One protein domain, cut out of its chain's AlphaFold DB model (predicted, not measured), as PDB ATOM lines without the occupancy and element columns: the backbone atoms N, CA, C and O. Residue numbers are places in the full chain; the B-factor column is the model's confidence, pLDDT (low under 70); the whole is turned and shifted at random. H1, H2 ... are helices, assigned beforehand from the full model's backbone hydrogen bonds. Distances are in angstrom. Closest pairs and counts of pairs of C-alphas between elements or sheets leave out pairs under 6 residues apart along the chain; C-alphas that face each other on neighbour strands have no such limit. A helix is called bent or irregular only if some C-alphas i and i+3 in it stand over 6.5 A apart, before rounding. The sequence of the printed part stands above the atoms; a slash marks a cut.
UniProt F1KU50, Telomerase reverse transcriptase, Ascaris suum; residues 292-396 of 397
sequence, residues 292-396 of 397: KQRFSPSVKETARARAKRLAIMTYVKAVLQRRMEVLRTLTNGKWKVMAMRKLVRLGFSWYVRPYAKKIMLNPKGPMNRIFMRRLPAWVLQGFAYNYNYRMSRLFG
ATOM      1  N   LYS A 292       1.675 -14.659  -9.747       49.12
ATOM      2  CA  LYS A 292       1.543 -13.203  -9.619       49.12
ATOM      3  C   LYS A 292       0.553 -12.781  -8.528       49.12
ATOM      4  O   LYS A 292       0.599 -11.641  -8.085       49.12
ATOM      5  N   GLN A 293      -0.314 -13.680  -8.058       47.06
ATOM      6  CA  GLN A 293      -1.295 -13.390  -7.010       47.06
ATOM      7  C   GLN A 293      -1.066 -14.293  -5.791       47.06
ATOM      8  O   GLN A 293      -1.452 -15.459  -5.826       47.06
ATOM      9  N   ARG A 294      -0.508 -13.731  -4.700       52.62
ATOM     10  CA  ARG A 294      -0.920 -13.910  -3.277       52.62
ATOM     11  C   ARG A 294       0.225 -13.835  -2.256       52.62
ATOM     12  O   ARG A 294       1.379 -14.136  -2.546       52.62
ATOM     13  N   PHE A 295      -0.183 -13.448  -1.039       52.53
ATOM     14  CA  PHE A 295       0.568 -13.302   0.213       52.53
ATOM     15  C   PHE A 295       1.707 -14.305   0.379       52.53
ATOM     16  O   PHE A 295       1.518 -15.449   0.784       52.53
ATOM     17  N   SER A 296       2.915 -13.831   0.126       58.25
ATOM     18  CA  SER A 296       4.130 -14.478   0.581       58.25
ATOM     19  C   SER A 296       4.513 -13.888   1.944       58.25
ATOM     20  O   SER A 296       4.443 -12.660   2.059       58.25
ATOM     21  N   PRO A 297       4.951 -14.672   2.946       59.00
ATOM     22  CA  PRO A 297       5.443 -14.112   4.203       59.00
ATOM     23  C   PRO A 297       6.470 -13.002   3.937       59.00
ATOM     24  O   PRO A 297       7.370 -13.167   3.105       59.00
ATOM     25  N   SER A 298       6.323 -11.852   4.594       61.28
ATOM     26  CA  SER A 298       7.297 -10.767   4.482       61.28
ATOM     27  C   SER A 298       8.558 -11.170   5.240       61.28
ATOM     28  O   SER A 298       8.569 -11.202   6.469       61.28
ATOM     29  N   VAL A 299       9.616 -11.497   4.506       69.12
ATOM     30  CA  VAL A 299      10.937 -11.792   5.065       69.12
ATOM     31  C   VAL A 299      11.900 -10.759   4.519       69.12
ATOM     32  O   VAL A 299      11.954 -10.564   3.308       69.12
ATOM     33  N   LYS A 300      12.651 -10.100   5.407       70.12
ATOM     34  CA  LYS A 300      13.701  -9.162   4.998       70.12
ATOM     35  C   LYS A 300      14.735  -9.891   4.141       70.12
ATOM     36  O   LYS A 300      15.134 -11.009   4.467       70.12
ATOM     37  N   GLU A 301      15.225  -9.242   3.094       63.22
ATOM     38  CA  GLU A 301      16.286  -9.787   2.237       63.22
ATOM     39  C   GLU A 301      17.566 -10.100   3.027       63.22
ATOM     40  O   GLU A 301      18.258 -11.073   2.724       63.22
ATOM     41  N   THR A 302      17.816  -9.364   4.114       67.31
ATOM     42  CA  THR A 302      18.929  -9.564   5.057       67.31
ATOM     43  C   THR A 302      18.757 -10.762   5.999       67.31
ATOM     44  O   THR A 302      19.649 -11.073   6.788       67.31
ATOM     45  N   ALA A 303      17.621 -11.465   5.951       76.38
ATOM     46  CA  ALA A 303      17.385 -12.610   6.819       76.38
ATOM     47  C   ALA A 303      18.362 -13.762   6.527       76.38
ATOM     48  O   ALA A 303      18.674 -14.080   5.376       76.38
ATOM     49  N   ARG A 304      18.796 -14.463   7.581       83.75
ATOM     50  CA  ARG A 304      19.653 -15.652   7.452       83.75
ATOM     51  C   ARG A 304      18.990 -16.707   6.559       83.75
ATOM     52  O   ARG A 304      17.769 -16.883   6.581       83.75
ATOM     53  N   ALA A 305      19.799 -17.502   5.855       83.69
ATOM     54  CA  ALA A 305      19.310 -18.549   4.950       83.69
ATOM     55  C   ALA A 305      18.320 -19.531   5.617       83.69
ATOM     56  O   ALA A 305      17.386 -19.991   4.965       83.69
ATOM     57  N   ARG A 306      18.470 -19.815   6.922       83.31
ATOM     58  CA  ARG A 306      17.511 -20.635   7.693       83.31
ATOM     59  C   ARG A 306      16.117 -20.002   7.750       83.31
ATOM     60  O   ARG A 306      15.148 -20.689   7.455       83.31
ATOM     61  N   ALA A 307      16.014 -18.712   8.067       81.00
ATOM     62  CA  ALA A 307      14.731 -18.007   8.133       81.00
ATOM     63  C   ALA A 307      14.035 -17.966   6.763       81.00
ATOM     64  O   ALA A 307      12.834 -18.200   6.666       81.00
ATOM     65  N   LYS A 308      14.812 -17.770   5.689       85.25
ATOM     66  CA  LYS A 308      14.316 -17.829   4.307       85.25
ATOM     67  C   LYS A 308      13.753 -19.214   3.947       85.25
ATOM     68  O   LYS A 308      12.667 -19.300   3.379       85.25
ATOM     69  N   ARG A 309      14.436 -20.307   4.323       87.00
ATOM     70  CA  ARG A 309      13.931 -21.684   4.130       87.00
ATOM     71  C   ARG A 309      12.636 -21.945   4.905       87.00
ATOM     72  O   ARG A 309      11.696 -22.482   4.326       87.00
ATOM     73  N   LEU A 310      12.562 -21.523   6.169       82.75
ATOM     74  CA  LEU A 310      11.353 -21.665   6.991       82.75
ATOM     75  C   LEU A 310      10.170 -20.906   6.395       82.75
ATOM     76  O   LEU A 310       9.074 -21.444   6.310       82.75
ATOM     77  N   ALA A 311      10.395 -19.692   5.902       81.75
ATOM     78  CA  ALA A 311       9.340 -18.934   5.252       81.75
ATOM     79  C   ALA A 311       8.827 -19.615   3.979       81.75
ATOM     80  O   ALA A 311       7.616 -19.659   3.763       81.75
ATOM     81  N   ILE A 312       9.721 -20.194   3.163       86.31
ATOM     82  CA  ILE A 312       9.321 -21.004   2.002       86.31
ATOM     83  C   ILE A 312       8.464 -22.183   2.455       86.31
ATOM     84  O   ILE A 312       7.415 -22.416   1.867       86.31
ATOM     85  N   MET A 313       8.857 -22.906   3.505       84.38
ATOM     86  CA  MET A 313       8.043 -24.011   4.014       84.38
ATOM     87  C   MET A 313       6.664 -23.558   4.474       84.38
ATOM     88  O   MET A 313       5.675 -24.171   4.090       84.38
ATOM     89  N   THR A 314       6.599 -22.507   5.294       80.25
ATOM     90  CA  THR A 314       5.341 -21.972   5.822       80.25
ATOM     91  C   THR A 314       4.431 -21.554   4.679       80.25
ATOM     92  O   THR A 314       3.253 -21.897   4.675       80.25
ATOM     93  N   TYR A 315       4.991 -20.888   3.667       82.06
ATOM     94  CA  TYR A 315       4.263 -20.494   2.470       82.06
ATOM     95  C   TYR A 315       3.752 -21.704   1.677       82.06
ATOM     96  O   TYR A 315       2.567 -21.803   1.377       82.06
ATOM     97  N   VAL A 316       4.625 -22.667   1.384       84.12
ATOM     98  CA  VAL A 316       4.287 -23.872   0.611       84.12
ATOM     99  C   VAL A 316       3.250 -24.720   1.336       84.12
ATOM    100  O   VAL A 316       2.301 -25.186   0.709       84.12
ATOM    101  N   LYS A 317       3.394 -24.886   2.652       81.12
ATOM    102  CA  LYS A 317       2.412 -25.562   3.496       81.12
ATOM    103  C   LYS A 317       1.082 -24.823   3.448       81.12
ATOM    104  O   LYS A 317       0.092 -25.428   3.068       81.12
ATOM    105  N   ALA A 318       1.057 -23.513   3.689       72.38
ATOM    106  CA  ALA A 318      -0.177 -22.729   3.632       72.38
ATOM    107  C   ALA A 318      -0.917 -22.858   2.285       72.38
ATOM    108  O   ALA A 318      -2.142 -22.942   2.258       72.38
ATOM    109  N   VAL A 319      -0.188 -22.913   1.166       76.56
ATOM    110  CA  VAL A 319      -0.788 -22.927  -0.177       76.56
ATOM    111  C   VAL A 319      -1.167 -24.334  -0.665       76.56
ATOM    112  O   VAL A 319      -2.146 -24.496  -1.402       76.56
ATOM    113  N   LEU A 320      -0.406 -25.363  -0.284       83.50
ATOM    114  CA  LEU A 320      -0.576 -26.725  -0.806       83.50
ATOM    115  C   LEU A 320      -1.219 -27.695   0.188       83.50
ATOM    116  O   LEU A 320      -1.781 -28.694  -0.260       83.50
ATOM    117  N   GLN A 321      -1.167 -27.425   1.499       82.06
ATOM    118  CA  GLN A 321      -1.615 -28.354   2.545       82.06
ATOM    119  C   GLN A 321      -3.032 -28.845   2.299       82.06
ATOM    120  O   GLN A 321      -3.253 -30.048   2.183       82.06
ATOM    121  N   ARG A 322      -3.966 -27.916   2.098       70.75
ATOM    122  CA  ARG A 322      -5.376 -28.252   1.921       70.75
ATOM    123  C   ARG A 322      -5.633 -29.144   0.702       70.75
ATOM    124  O   ARG A 322      -6.393 -30.101   0.786       70.75
ATOM    125  N   ARG A 323      -4.970 -28.862  -0.426       77.56
ATOM    126  CA  ARG A 323      -5.085 -29.666  -1.660       77.56
ATOM    127  C   ARG A 323      -4.439 -31.042  -1.504       77.56
ATOM    128  O   ARG A 323      -4.936 -32.016  -2.062       77.56
ATOM    129  N   MET A 324      -3.346 -31.129  -0.747       82.56
ATOM    130  CA  MET A 324      -2.659 -32.390  -0.489       82.56
ATOM    131  C   MET A 324      -3.456 -33.289   0.462       82.56
ATOM    132  O   MET A 324      -3.605 -34.472   0.173       82.56
ATOM    133  N   GLU A 325      -4.004 -32.745   1.554       77.69
ATOM    134  CA  GLU A 325      -4.899 -33.465   2.478       77.69
ATOM    135  C   GLU A 325      -6.045 -34.124   1.711       77.69
ATOM    136  O   GLU A 325      -6.226 -35.341   1.760       77.69
ATOM    137  N   VAL A 326      -6.715 -33.319   0.891       70.44
ATOM    138  CA  VAL A 326      -7.752 -33.729  -0.050       70.44
ATOM    139  C   VAL A 326      -7.325 -34.924  -0.908       70.44
ATOM    140  O   VAL A 326      -7.992 -35.961  -0.891       70.44
ATOM    141  N   LEU A 327      -6.204 -34.820  -1.633       78.94
ATOM    142  CA  LEU A 327      -5.755 -35.883  -2.533       78.94
ATOM    143  C   LEU A 327      -5.405 -37.152  -1.759       78.94
ATOM    144  O   LEU A 327      -5.647 -38.257  -2.243       78.94
ATOM    145  N   ARG A 328      -4.868 -37.016  -0.544       79.50
ATOM    146  CA  ARG A 328      -4.544 -38.148   0.328       79.50
ATOM    147  C   ARG A 328      -5.787 -38.901   0.785       79.50
ATOM    148  O   ARG A 328      -5.687 -40.116   0.949       79.50
ATOM    149  N   THR A 329      -6.943 -38.241   0.891       71.75
ATOM    150  CA  THR A 329      -8.217 -38.927   1.159       71.75
ATOM    151  C   THR A 329      -8.699 -39.776  -0.019       71.75
ATOM    152  O   THR A 329      -9.488 -40.697   0.185       71.75
ATOM    153  N   LEU A 330      -8.245 -39.521  -1.252       69.94
ATOM    154  CA  LEU A 330      -8.694 -40.273  -2.425       69.94
ATOM    155  C   LEU A 330      -8.247 -41.741  -2.382       69.94
ATOM    156  O   LEU A 330      -7.266 -42.089  -1.721       69.94
ATOM    157  N   THR A 331      -8.977 -42.614  -3.083       71.88
ATOM    158  CA  THR A 331      -8.650 -44.046  -3.177       71.88
ATOM    159  C   THR A 331      -7.239 -44.248  -3.719       71.88
ATOM    160  O   THR A 331      -6.823 -43.563  -4.657       71.88
ATOM    161  N   ASN A 332      -6.493 -45.178  -3.122       75.88
ATOM    162  CA  ASN A 332      -5.139 -45.494  -3.569       75.88
ATOM    163  C   ASN A 332      -5.168 -46.056  -4.999       75.88
ATOM    164  O   ASN A 332      -6.036 -46.850  -5.343       75.88
ATOM    165  N   GLY A 333      -4.239 -45.599  -5.837       79.25
ATOM    166  CA  GLY A 333      -4.138 -46.002  -7.238       79.25
ATOM    167  C   GLY A 333      -3.147 -45.136  -8.018       79.25
ATOM    168  O   GLY A 333      -2.767 -44.053  -7.562       79.25
ATOM    169  N   LYS A 334      -2.749 -45.596  -9.216       81.94
ATOM    170  CA  LYS A 334      -1.771 -44.908 -10.088       81.94
ATOM    171  C   LYS A 334      -2.147 -43.440 -10.328       81.94
ATOM    172  O   LYS A 334      -1.306 -42.551 -10.225       81.94
ATOM    173  N   TRP A 335      -3.432 -43.175 -10.557       76.69
ATOM    174  CA  TRP A 335      -3.943 -41.828 -10.806       76.69
ATOM    175  C   TRP A 335      -3.751 -40.876  -9.608       76.69
ATOM    176  O   TRP A 335      -3.283 -39.754  -9.796       76.69
ATOM    177  N   LYS A 336      -3.990 -41.331  -8.368       81.81
ATOM    178  CA  LYS A 336      -3.767 -40.523  -7.152       81.81
ATOM    179  C   LYS A 336      -2.300 -40.105  -7.042       81.81
ATOM    180  O   LYS A 336      -2.001 -38.947  -6.752       81.81
ATOM    181  N   VAL A 337      -1.383 -41.037  -7.310       84.44
ATOM    182  CA  VAL A 337       0.065 -40.769  -7.311       84.44
ATOM    183  C   VAL A 337       0.423 -39.720  -8.364       84.44
ATOM    184  O   VAL A 337       1.166 -38.786  -8.063       84.44
ATOM    185  N   MET A 338      -0.140 -39.821  -9.570       83.19
ATOM    186  CA  MET A 338       0.069 -38.826 -10.627       83.19
ATOM    187  C   MET A 338      -0.467 -37.443 -10.241       83.19
ATOM    188  O   MET A 338       0.256 -36.459 -10.394       83.19
ATOM    189  N   ALA A 339      -1.674 -37.355  -9.677       79.25
ATOM    190  CA  ALA A 339      -2.263 -36.093  -9.228       79.25
ATOM    191  C   ALA A 339      -1.430 -35.429  -8.116       79.25
ATOM    192  O   ALA A 339      -1.154 -34.230  -8.178       79.25
ATOM    193  N   MET A 340      -0.944 -36.206  -7.139       87.12
ATOM    194  CA  MET A 340      -0.048 -35.698  -6.090       87.12
ATOM    195  C   MET A 340       1.289 -35.215  -6.669       87.12
ATOM    196  O   MET A 340       1.774 -34.148  -6.297       87.12
ATOM    197  N   ARG A 341       1.876 -35.950  -7.624       89.06
ATOM    198  CA  ARG A 341       3.099 -35.515  -8.323       89.06
ATOM    199  C   ARG A 341       2.865 -34.238  -9.138       89.06
ATOM    200  O   ARG A 341       3.720 -33.353  -9.106       89.06
ATOM    201  N   LYS A 342       1.712 -34.106  -9.810       85.38
ATOM    202  CA  LYS A 342       1.293 -32.884 -10.522       85.38
ATOM    203  C   LYS A 342       1.192 -31.707  -9.544       85.38
ATOM    204  O   LYS A 342       1.820 -30.683  -9.794       85.38
ATOM    205  N   LEU A 343       0.519 -31.878  -8.396       86.06
ATOM    206  CA  LEU A 343       0.408 -30.855  -7.339       86.06
ATOM    207  C   LEU A 343       1.777 -30.348  -6.887       86.06
ATOM    208  O   LEU A 343       1.989 -29.146  -6.775       86.06
ATOM    209  N   VAL A 344       2.705 -31.268  -6.624       89.38
ATOM    210  CA  VAL A 344       4.046 -30.928  -6.137       89.38
ATOM    211  C   VAL A 344       4.858 -30.213  -7.208       89.38
ATOM    212  O   VAL A 344       5.497 -29.205  -6.912       89.38
ATOM    213  N   ARG A 345       4.793 -30.677  -8.460       89.25
ATOM    214  CA  ARG A 345       5.463 -30.034  -9.597       89.25
ATOM    215  C   ARG A 345       4.962 -28.602  -9.802       89.25
ATOM    216  O   ARG A 345       5.774 -27.682  -9.902       89.25
ATOM    217  N   LEU A 346       3.642 -28.412  -9.805       83.56
ATOM    218  CA  LEU A 346       3.014 -27.093  -9.908       83.56
ATOM    219  C   LEU A 346       3.366 -26.228  -8.694       83.56
ATOM    220  O   LEU A 346       3.840 -25.109  -8.840       83.56
ATOM    221  N   GLY A 347       3.261 -26.763  -7.482       84.12
ATOM    222  CA  GLY A 347       3.621 -26.026  -6.279       84.12
ATOM    223  C   GLY A 347       5.074 -25.539  -6.283       84.12
ATOM    224  O   GLY A 347       5.365 -24.408  -5.893       84.12
ATOM    225  N   PHE A 348       5.992 -26.357  -6.796       87.69
ATOM    226  CA  PHE A 348       7.401 -25.999  -6.887       87.69
ATOM    227  C   PHE A 348       7.672 -24.921  -7.942       87.69
ATOM    228  O   PHE A 348       8.374 -23.946  -7.670       87.69
ATOM    229  N   SER A 349       7.102 -25.080  -9.137       84.25
ATOM    230  CA  SER A 349       7.302 -24.135 -10.237       84.25
ATOM    231  C   SER A 349       6.644 -22.779  -9.968       84.25
ATOM    232  O   SER A 349       7.219 -21.749 -10.306       84.25
ATOM    233  N   TRP A 350       5.476 -22.766  -9.319       79.44
ATOM    234  CA  TRP A 350       4.641 -21.568  -9.199       79.44
ATOM    235  C   TRP A 350       4.765 -20.862  -7.843       79.44
ATOM    236  O   TRP A 350       4.578 -19.652  -7.783       79.44
ATOM    237  N   TYR A 351       5.120 -21.572  -6.764       83.31
ATOM    238  CA  TYR A 351       5.249 -20.969  -5.427       83.31
ATOM    239  C   TYR A 351       6.680 -20.998  -4.905       83.31
ATOM    240  O   TYR A 351       7.200 -19.966  -4.487       83.31
ATOM    241  N   VAL A 352       7.352 -22.153  -4.957       87.50
ATOM    242  CA  VAL A 352       8.689 -22.304  -4.357       87.50
ATOM    243  C   VAL A 352       9.733 -21.475  -5.093       87.50
ATOM    244  O   VAL A 352      10.404 -20.653  -4.473       87.50
ATOM    245  N   ARG A 353       9.892 -21.686  -6.408       88.12
ATOM    246  CA  ARG A 353      10.933 -21.006  -7.196       88.12
ATOM    247  C   ARG A 353      10.746 -19.482  -7.221       88.12
ATOM    248  O   ARG A 353      11.722 -18.788  -6.925       88.12
ATOM    249  N   PRO A 354       9.542 -18.939  -7.494       86.00
ATOM    250  CA  PRO A 354       9.342 -17.491  -7.518       86.00
ATOM    251  C   PRO A 354       9.564 -16.857  -6.146       86.00
ATOM    252  O   PRO A 354      10.224 -15.824  -6.047       86.00
ATOM    253  N   TYR A 355       9.094 -17.498  -5.070       85.00
ATOM    254  CA  TYR A 355       9.272 -16.959  -3.726       85.00
ATOM    255  C   TYR A 355      10.727 -17.034  -3.250       85.00
ATOM    256  O   TYR A 355      11.228 -16.070  -2.676       85.00
ATOM    257  N   ALA A 356      11.443 -18.124  -3.549       87.81
ATOM    258  CA  ALA A 356      12.871 -18.241  -3.259       87.81
ATOM    259  C   ALA A 356      13.699 -17.156  -3.972       87.81
ATOM    260  O   ALA A 356      14.617 -16.601  -3.366       87.81
ATOM    261  N   LYS A 357      13.344 -16.826  -5.226       87.19
ATOM    262  CA  LYS A 357      13.935 -15.705  -5.971       87.19
ATOM    263  C   LYS A 357      13.607 -14.367  -5.301       87.19
ATOM    264  O   LYS A 357      14.518 -13.588  -5.055       87.19
ATOM    265  N   LYS A 358      12.338 -14.145  -4.931       84.38
ATOM    266  CA  LYS A 358      11.864 -12.921  -4.258       84.38
ATOM    267  C   LYS A 358      12.594 -12.635  -2.943       84.38
ATOM    268  O   LYS A 358      12.893 -11.488  -2.665       84.38
ATOM    269  N   ILE A 359      12.887 -13.657  -2.137       85.75
ATOM    270  CA  ILE A 359      13.615 -13.486  -0.864       85.75
ATOM    271  C   ILE A 359      15.138 -13.612  -1.020       85.75
ATOM    272  O   ILE A 359      15.846 -13.707  -0.016       85.75
ATOM    273  N   MET A 360      15.659 -13.671  -2.252       85.19
ATOM    274  CA  MET A 360      17.085 -13.825  -2.564       85.19
ATOM    275  C   MET A 360      17.740 -14.991  -1.802       85.19
ATOM    276  O   MET A 360      18.748 -14.832  -1.104       85.19
ATOM    277  N   LEU A 361      17.134 -16.182  -1.847       86.81
ATOM    278  CA  LEU A 361      17.754 -17.376  -1.275       86.81
ATOM    279  C   LEU A 361      18.891 -17.848  -2.195       86.81
ATOM    280  O   LEU A 361      18.628 -18.324  -3.295       86.81
ATOM    281  N   ASN A 362      20.143 -17.768  -1.729       84.56
ATOM    282  CA  ASN A 362      21.313 -18.186  -2.509       84.56
ATOM    283  C   ASN A 362      21.211 -19.674  -2.929       84.56
ATOM    284  O   ASN A 362      21.293 -20.551  -2.060       84.56
ATOM    285  N   PRO A 363      21.090 -19.991  -4.232       74.88
ATOM    286  CA  PRO A 363      20.930 -21.366  -4.706       74.88
ATOM    287  C   PRO A 363      22.226 -22.190  -4.627       74.88
ATOM    288  O   PRO A 363      22.168 -23.420  -4.629       74.88
ATOM    289  N   LYS A 364      23.394 -21.537  -4.533       76.94
ATOM    290  CA  LYS A 364      24.709 -22.194  -4.479       76.94
ATOM    291  C   LYS A 364      25.057 -22.729  -3.084       76.94
ATOM    292  O   LYS A 364      25.920 -23.589  -2.969       76.94
ATOM    293  N   GLY A 365      24.360 -22.281  -2.034       83.88
ATOM    294  CA  GLY A 365      24.586 -22.762  -0.669       83.88
ATOM    295  C   GLY A 365      24.291 -24.269  -0.527       83.88
ATOM    296  O   GLY A 365      23.174 -24.678  -0.863       83.88
ATOM    297  N   PRO A 366      25.204 -25.096   0.027       83.94
ATOM    298  CA  PRO A 366      25.023 -26.551   0.129       83.94
ATOM    299  C   PRO A 366      23.701 -26.951   0.798       83.94
ATOM    300  O   PRO A 366      22.927 -27.752   0.272       83.94
ATOM    301  N   MET A 367      23.372 -26.295   1.914       81.31
ATOM    302  CA  MET A 367      22.126 -26.531   2.653       81.31
ATOM    303  C   MET A 367      20.874 -26.074   1.893       81.31
ATOM    304  O   MET A 367      19.813 -26.676   2.043       81.31
ATOM    305  N   ASN A 368      20.977 -25.050   1.041       87.12
ATOM    306  CA  ASN A 368      19.857 -24.591   0.215       87.12
ATOM    307  C   ASN A 368      19.597 -25.551  -0.949       87.12
ATOM    308  O   ASN A 368      18.441 -25.838  -1.253       87.12
ATOM    309  N   ARG A 369      20.653 -26.118  -1.546       86.75
ATOM    310  CA  ARG A 369      20.536 -27.155  -2.580       86.75
ATOM    311  C   ARG A 369      19.856 -28.411  -2.032       86.75
ATOM    312  O   ARG A 369      18.921 -28.925  -2.646       86.75
ATOM    313  N   ILE A 370      20.275 -28.868  -0.849       85.06
ATOM    314  CA  ILE A 370      19.654 -30.017  -0.173       85.06
ATOM    315  C   ILE A 370      18.187 -29.720   0.154       85.06
ATOM    316  O   ILE A 370      17.326 -30.545  -0.151       85.06
ATOM    317  N   PHE A 371      17.892 -28.540   0.708       86.88
ATOM    318  CA  PHE A 371      16.524 -28.101   0.993       86.88
ATOM    319  C   PHE A 371      15.632 -28.141  -0.254       86.88
ATOM    320  O   PHE A 371      14.594 -28.798  -0.237       86.88
ATOM    321  N   MET A 372      16.059 -27.518  -1.357       88.50
ATOM    322  CA  MET A 372      15.282 -27.475  -2.602       88.50
ATOM    323  C   MET A 372      15.046 -28.870  -3.192       88.50
ATOM    324  O   MET A 372      13.960 -29.138  -3.701       88.50
ATOM    325  N   ARG A 373      16.020 -29.785  -3.078       87.75
ATOM    326  CA  ARG A 373      15.884 -31.180  -3.535       87.75
ATOM    327  C   ARG A 373      14.913 -31.995  -2.676       87.75
ATOM    328  O   ARG A 373      14.252 -32.897  -3.179       87.75
ATOM    329  N   ARG A 374      14.849 -31.714  -1.375       86.56
ATOM    330  CA  ARG A 374      14.072 -32.493  -0.396       86.56
ATOM    331  C   ARG A 374      12.655 -31.964  -0.179       86.56
ATOM    332  O   ARG A 374      11.786 -32.728   0.238       86.56
ATOM    333  N   LEU A 375      12.399 -30.700  -0.504       86.81
ATOM    334  CA  LEU A 375      11.090 -30.069  -0.350       86.81
ATOM    335  C   LEU A 375       9.950 -30.814  -1.084       86.81
ATOM    336  O   LEU A 375       8.908 -31.010  -0.463       86.81
ATOM    337  N   PRO A 376      10.108 -31.312  -2.332       89.62
ATOM    338  CA  PRO A 376       9.065 -32.104  -2.995       89.62
ATOM    339  C   PRO A 376       8.657 -33.362  -2.218       89.62
ATOM    340  O   PRO A 376       7.468 -33.663  -2.111       89.62
ATOM    341  N   ALA A 377       9.632 -34.078  -1.648       87.19
ATOM    342  CA  ALA A 377       9.380 -35.282  -0.859       87.19
ATOM    343  C   ALA A 377       8.615 -34.957   0.432       87.19
ATOM    344  O   ALA A 377       7.643 -35.639   0.746       87.19
ATOM    345  N   TRP A 378       8.985 -33.866   1.113       86.62
ATOM    346  CA  TRP A 378       8.267 -33.376   2.295       86.62
ATOM    347  C   TRP A 378       6.795 -33.052   1.993       86.62
ATOM    348  O   TRP A 378       5.902 -33.420   2.757       86.62
ATOM    349  N   VAL A 379       6.510 -32.436   0.840       87.88
ATOM    350  CA  VAL A 379       5.127 -32.163   0.414       87.88
ATOM    351  C   VAL A 379       4.369 -33.466   0.109       87.88
ATOM    352  O   VAL A 379       3.234 -33.621   0.556       87.88
ATOM    353  N   LEU A 380       4.979 -34.436  -0.593       87.00
ATOM    354  CA  LEU A 380       4.358 -35.746  -0.881       87.00
ATOM    355  C   LEU A 380       4.042 -36.553   0.387       87.00
ATOM    356  O   LEU A 380       3.025 -37.250   0.449       87.00
ATOM    357  N   GLN A 381       4.884 -36.431   1.411       82.88
ATOM    358  CA  GLN A 381       4.685 -37.046   2.724       82.88
ATOM    359  C   GLN A 381       3.593 -36.352   3.555       82.88
ATOM    360  O   GLN A 381       3.317 -36.773   4.673       82.88
ATOM    361  N   GLY A 382       2.932 -35.319   3.019       81.31
ATOM    362  CA  GLY A 382       1.874 -34.600   3.723       81.31
ATOM    363  C   GLY A 382       2.414 -33.647   4.784       81.31
ATOM    364  O   GLY A 382       1.768 -33.456   5.808       81.31
ATOM    365  N   PHE A 383       3.580 -33.037   4.543       83.38
ATOM    366  CA  PHE A 383       4.218 -32.069   5.447       83.38
ATOM    367  C   PHE A 383       4.657 -32.665   6.794       83.38
ATOM    368  O   PHE A 383       4.963 -31.916   7.725       83.38
ATOM    369  N   ALA A 384       4.711 -33.996   6.888       70.75
ATOM    370  CA  ALA A 384       5.238 -34.723   8.031       70.75
ATOM    371  C   ALA A 384       6.774 -34.696   8.037       70.75
ATOM    372  O   ALA A 384       7.420 -34.732   6.989       70.75
ATOM    373  N   TYR A 385       7.360 -34.670   9.230       62.66
ATOM    374  CA  TYR A 385       8.809 -34.664   9.446       62.66
ATOM    375  C   TYR A 385       9.369 -36.078   9.593       62.66
ATOM    376  O   TYR A 385      10.252 -36.329  10.408       62.66
ATOM    377  N   ASN A 386       8.847 -37.026   8.818       54.06
ATOM    378  CA  ASN A 386       9.281 -38.406   8.941       54.06
ATOM    379  C   ASN A 386      10.510 -38.607   8.053       54.06
ATOM    380  O   ASN A 386      10.400 -38.684   6.829       54.06
ATOM    381  N   TYR A 387      11.654 -38.700   8.736       45.53
ATOM    382  CA  TYR A 387      12.992 -39.131   8.320       45.53
ATOM    383  C   TYR A 387      14.095 -38.058   8.264       45.53
ATOM    384  O   TYR A 387      14.151 -37.205   7.375       45.53
ATOM    385  N   ASN A 388      15.075 -38.290   9.156       54.22
ATOM    386  CA  ASN A 388      16.471 -37.834   9.179       54.22
ATOM    387  C   ASN A 388      16.776 -36.570  10.022       54.22
ATOM    388  O   ASN A 388      16.283 -35.478   9.752       54.22
ATOM    389  N   TYR A 389      17.690 -36.692  10.994       53.41
ATOM    390  CA  TYR A 389      18.200 -35.596  11.839       53.41
ATOM    391  C   TYR A 389      18.810 -34.432  11.028       53.41
ATOM    392  O   TYR A 389      18.715 -33.261  11.391       53.41
ATOM    393  N   ARG A 390      19.386 -34.705   9.848       53.12
ATOM    394  CA  ARG A 390      19.862 -33.630   8.953       53.12
ATOM    395  C   ARG A 390      18.712 -32.817   8.345       53.12
ATOM    396  O   ARG A 390      18.902 -31.654   7.989       53.12
ATOM    397  N   MET A 391      17.527 -33.416   8.220       55.38
ATOM    398  CA  MET A 391      16.322 -32.783   7.677       55.38
ATOM    399  C   MET A 391      15.608 -31.939   8.738       55.38
ATOM    400  O   MET A 391      15.171 -30.835   8.423       55.38
ATOM    401  N   SER A 392      15.575 -32.383   9.997       59.97
ATOM    402  CA  SER A 392      15.004 -31.611  11.114       59.97
ATOM    403  C   SER A 392      15.704 -30.244  11.268       59.97
ATOM    404  O   SER A 392      15.047 -29.201  11.292       59.97
ATOM    405  N   ARG A 393      17.043 -30.217  11.157       59.97
ATOM    406  CA  ARG A 393      17.871 -28.991  11.181       59.97
ATOM    407  C   ARG A 393      17.650 -28.054   9.981       59.97
ATOM    408  O   ARG A 393      17.866 -26.841  10.085       59.97
ATOM    409  N   LEU A 394      17.234 -28.582   8.827       59.72
ATOM    410  CA  LEU A 394      16.888 -27.785   7.639       59.72
ATOM    411  C   LEU A 394      15.500 -27.154   7.742       59.72
ATOM    412  O   LEU A 394      15.292 -26.071   7.189       59.72
ATOM    413  N   PHE A 395      14.595 -27.829   8.446       59.97
ATOM    414  CA  PHE A 395      13.173 -27.529   8.480       59.97
ATOM    415  C   PHE A 395      12.656 -26.976   9.819       59.97
ATOM    416  O   PHE A 395      11.458 -26.733   9.950       59.97
ATOM    417  N   GLY A 396      13.546 -26.702  10.775       55.16
ATOM    418  CA  GLY A 396      13.243 -25.838  11.917       55.16
ATOM    419  C   GLY A 396      12.915 -26.518  13.232       55.16
ATOM    420  O   GLY A 396      12.459 -25.806  14.119       55.16
TER     421      GLY A 396
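AT A GLANCE: This is residues 292 to 396 of the 397 residues of the protein "Telomerase reverse transcriptase" of Ascaris suum (UniProt F1KU50). A long helix, H1, bends and makes a helical hairpin with a second long helix, H2, which runs back past both arms of H1; H3 then folds back and packs on H2 and on the first arm, H1a. Short H4 packs crosswise on H1a, and residues 329 to 335, at the turn between H1 and H2, stick out. The printed part has 105 residues with four named helices, H1, H2, H3 and H4 in chain order, and no named strand; its class is all helix. It is compact, with a radius of gyration of the C-alphas of 14.0 A, and flat, spanning 45 by 35 by 19 A.

IN THESE COORDINATES: Find C-alpha 305 at (19.310, -18.549, 4.950), where H1, residues 305 to 329, begins. By its hydrogen bonds it was assigned as one helix, but it is bent: C-alphas 319 and 322 are 7.3 A apart. Its arms are H1a, residues 305 to 319, 21.2 A, and H1b, residues 322 to 329, 11.1 A, at a steep tilt of 64 degrees. Look next at C-alpha 334, at (-1.771, -44.908, -10.088), where H2 begins; it runs 35.3 A to residue 358. H3, residues 366 to 380, is 22.6 A long. H2 and H3 are irregular, but only just: C-alphas 350 and 353 are 6.6 A apart, and C-alphas 373 and 376 are 6.9 A apart. H4, residues 389 to 395, is 10.1 A long and ends at (13.173, -27.529, 8.480).

HOW THE PARTS SIT: Start from H1, the hub, which touches three other helices; the packing is part aligned, part crossed, with shallow tilts in 2 of 5 touching pairs. Residues 336 to 343 of H2 touch H1b, closest at the C-alphas of Leu 327 and Met 340, 6.7 A; this hairpin has a shallow tilt of 18 degrees, opposite ways. Residues 347 to 356 of H2 touch H1a at a steep tilt of 46 degrees, closest at C-alphas 312 and 352, 6.5 A. H3 touches H1a at a shallow tilt of 17 degrees, the same way, closest at C-alphas 309 and 371, 7.6 A. H2 and H3 form a hairpin at 36 degrees, only just steep, closest at C-alphas 344 and 376, 6.0 A. H4 touches H1a about perpendicular, at 74 degrees, closest at C-alphas 310 and 395, 6.3 A; H2 and H4 are apart. Every O i to N i+4 pair is within hydrogen-bond range in H1a and H1b, against 19 of 21 in H2, 9 of 11 in H3 and 2 of 3 in H4.

THE WHOLE: The two C-alphas farthest apart, those of Thr 302 and Thr 331, are 44.9 A apart. The printed part has no cut and no long link. Look in the B-factor column for pLDDT under 70 at residues 292 to 299, 301 to 302, 330 and 385 to 396; the mean of the printed part is 77.2.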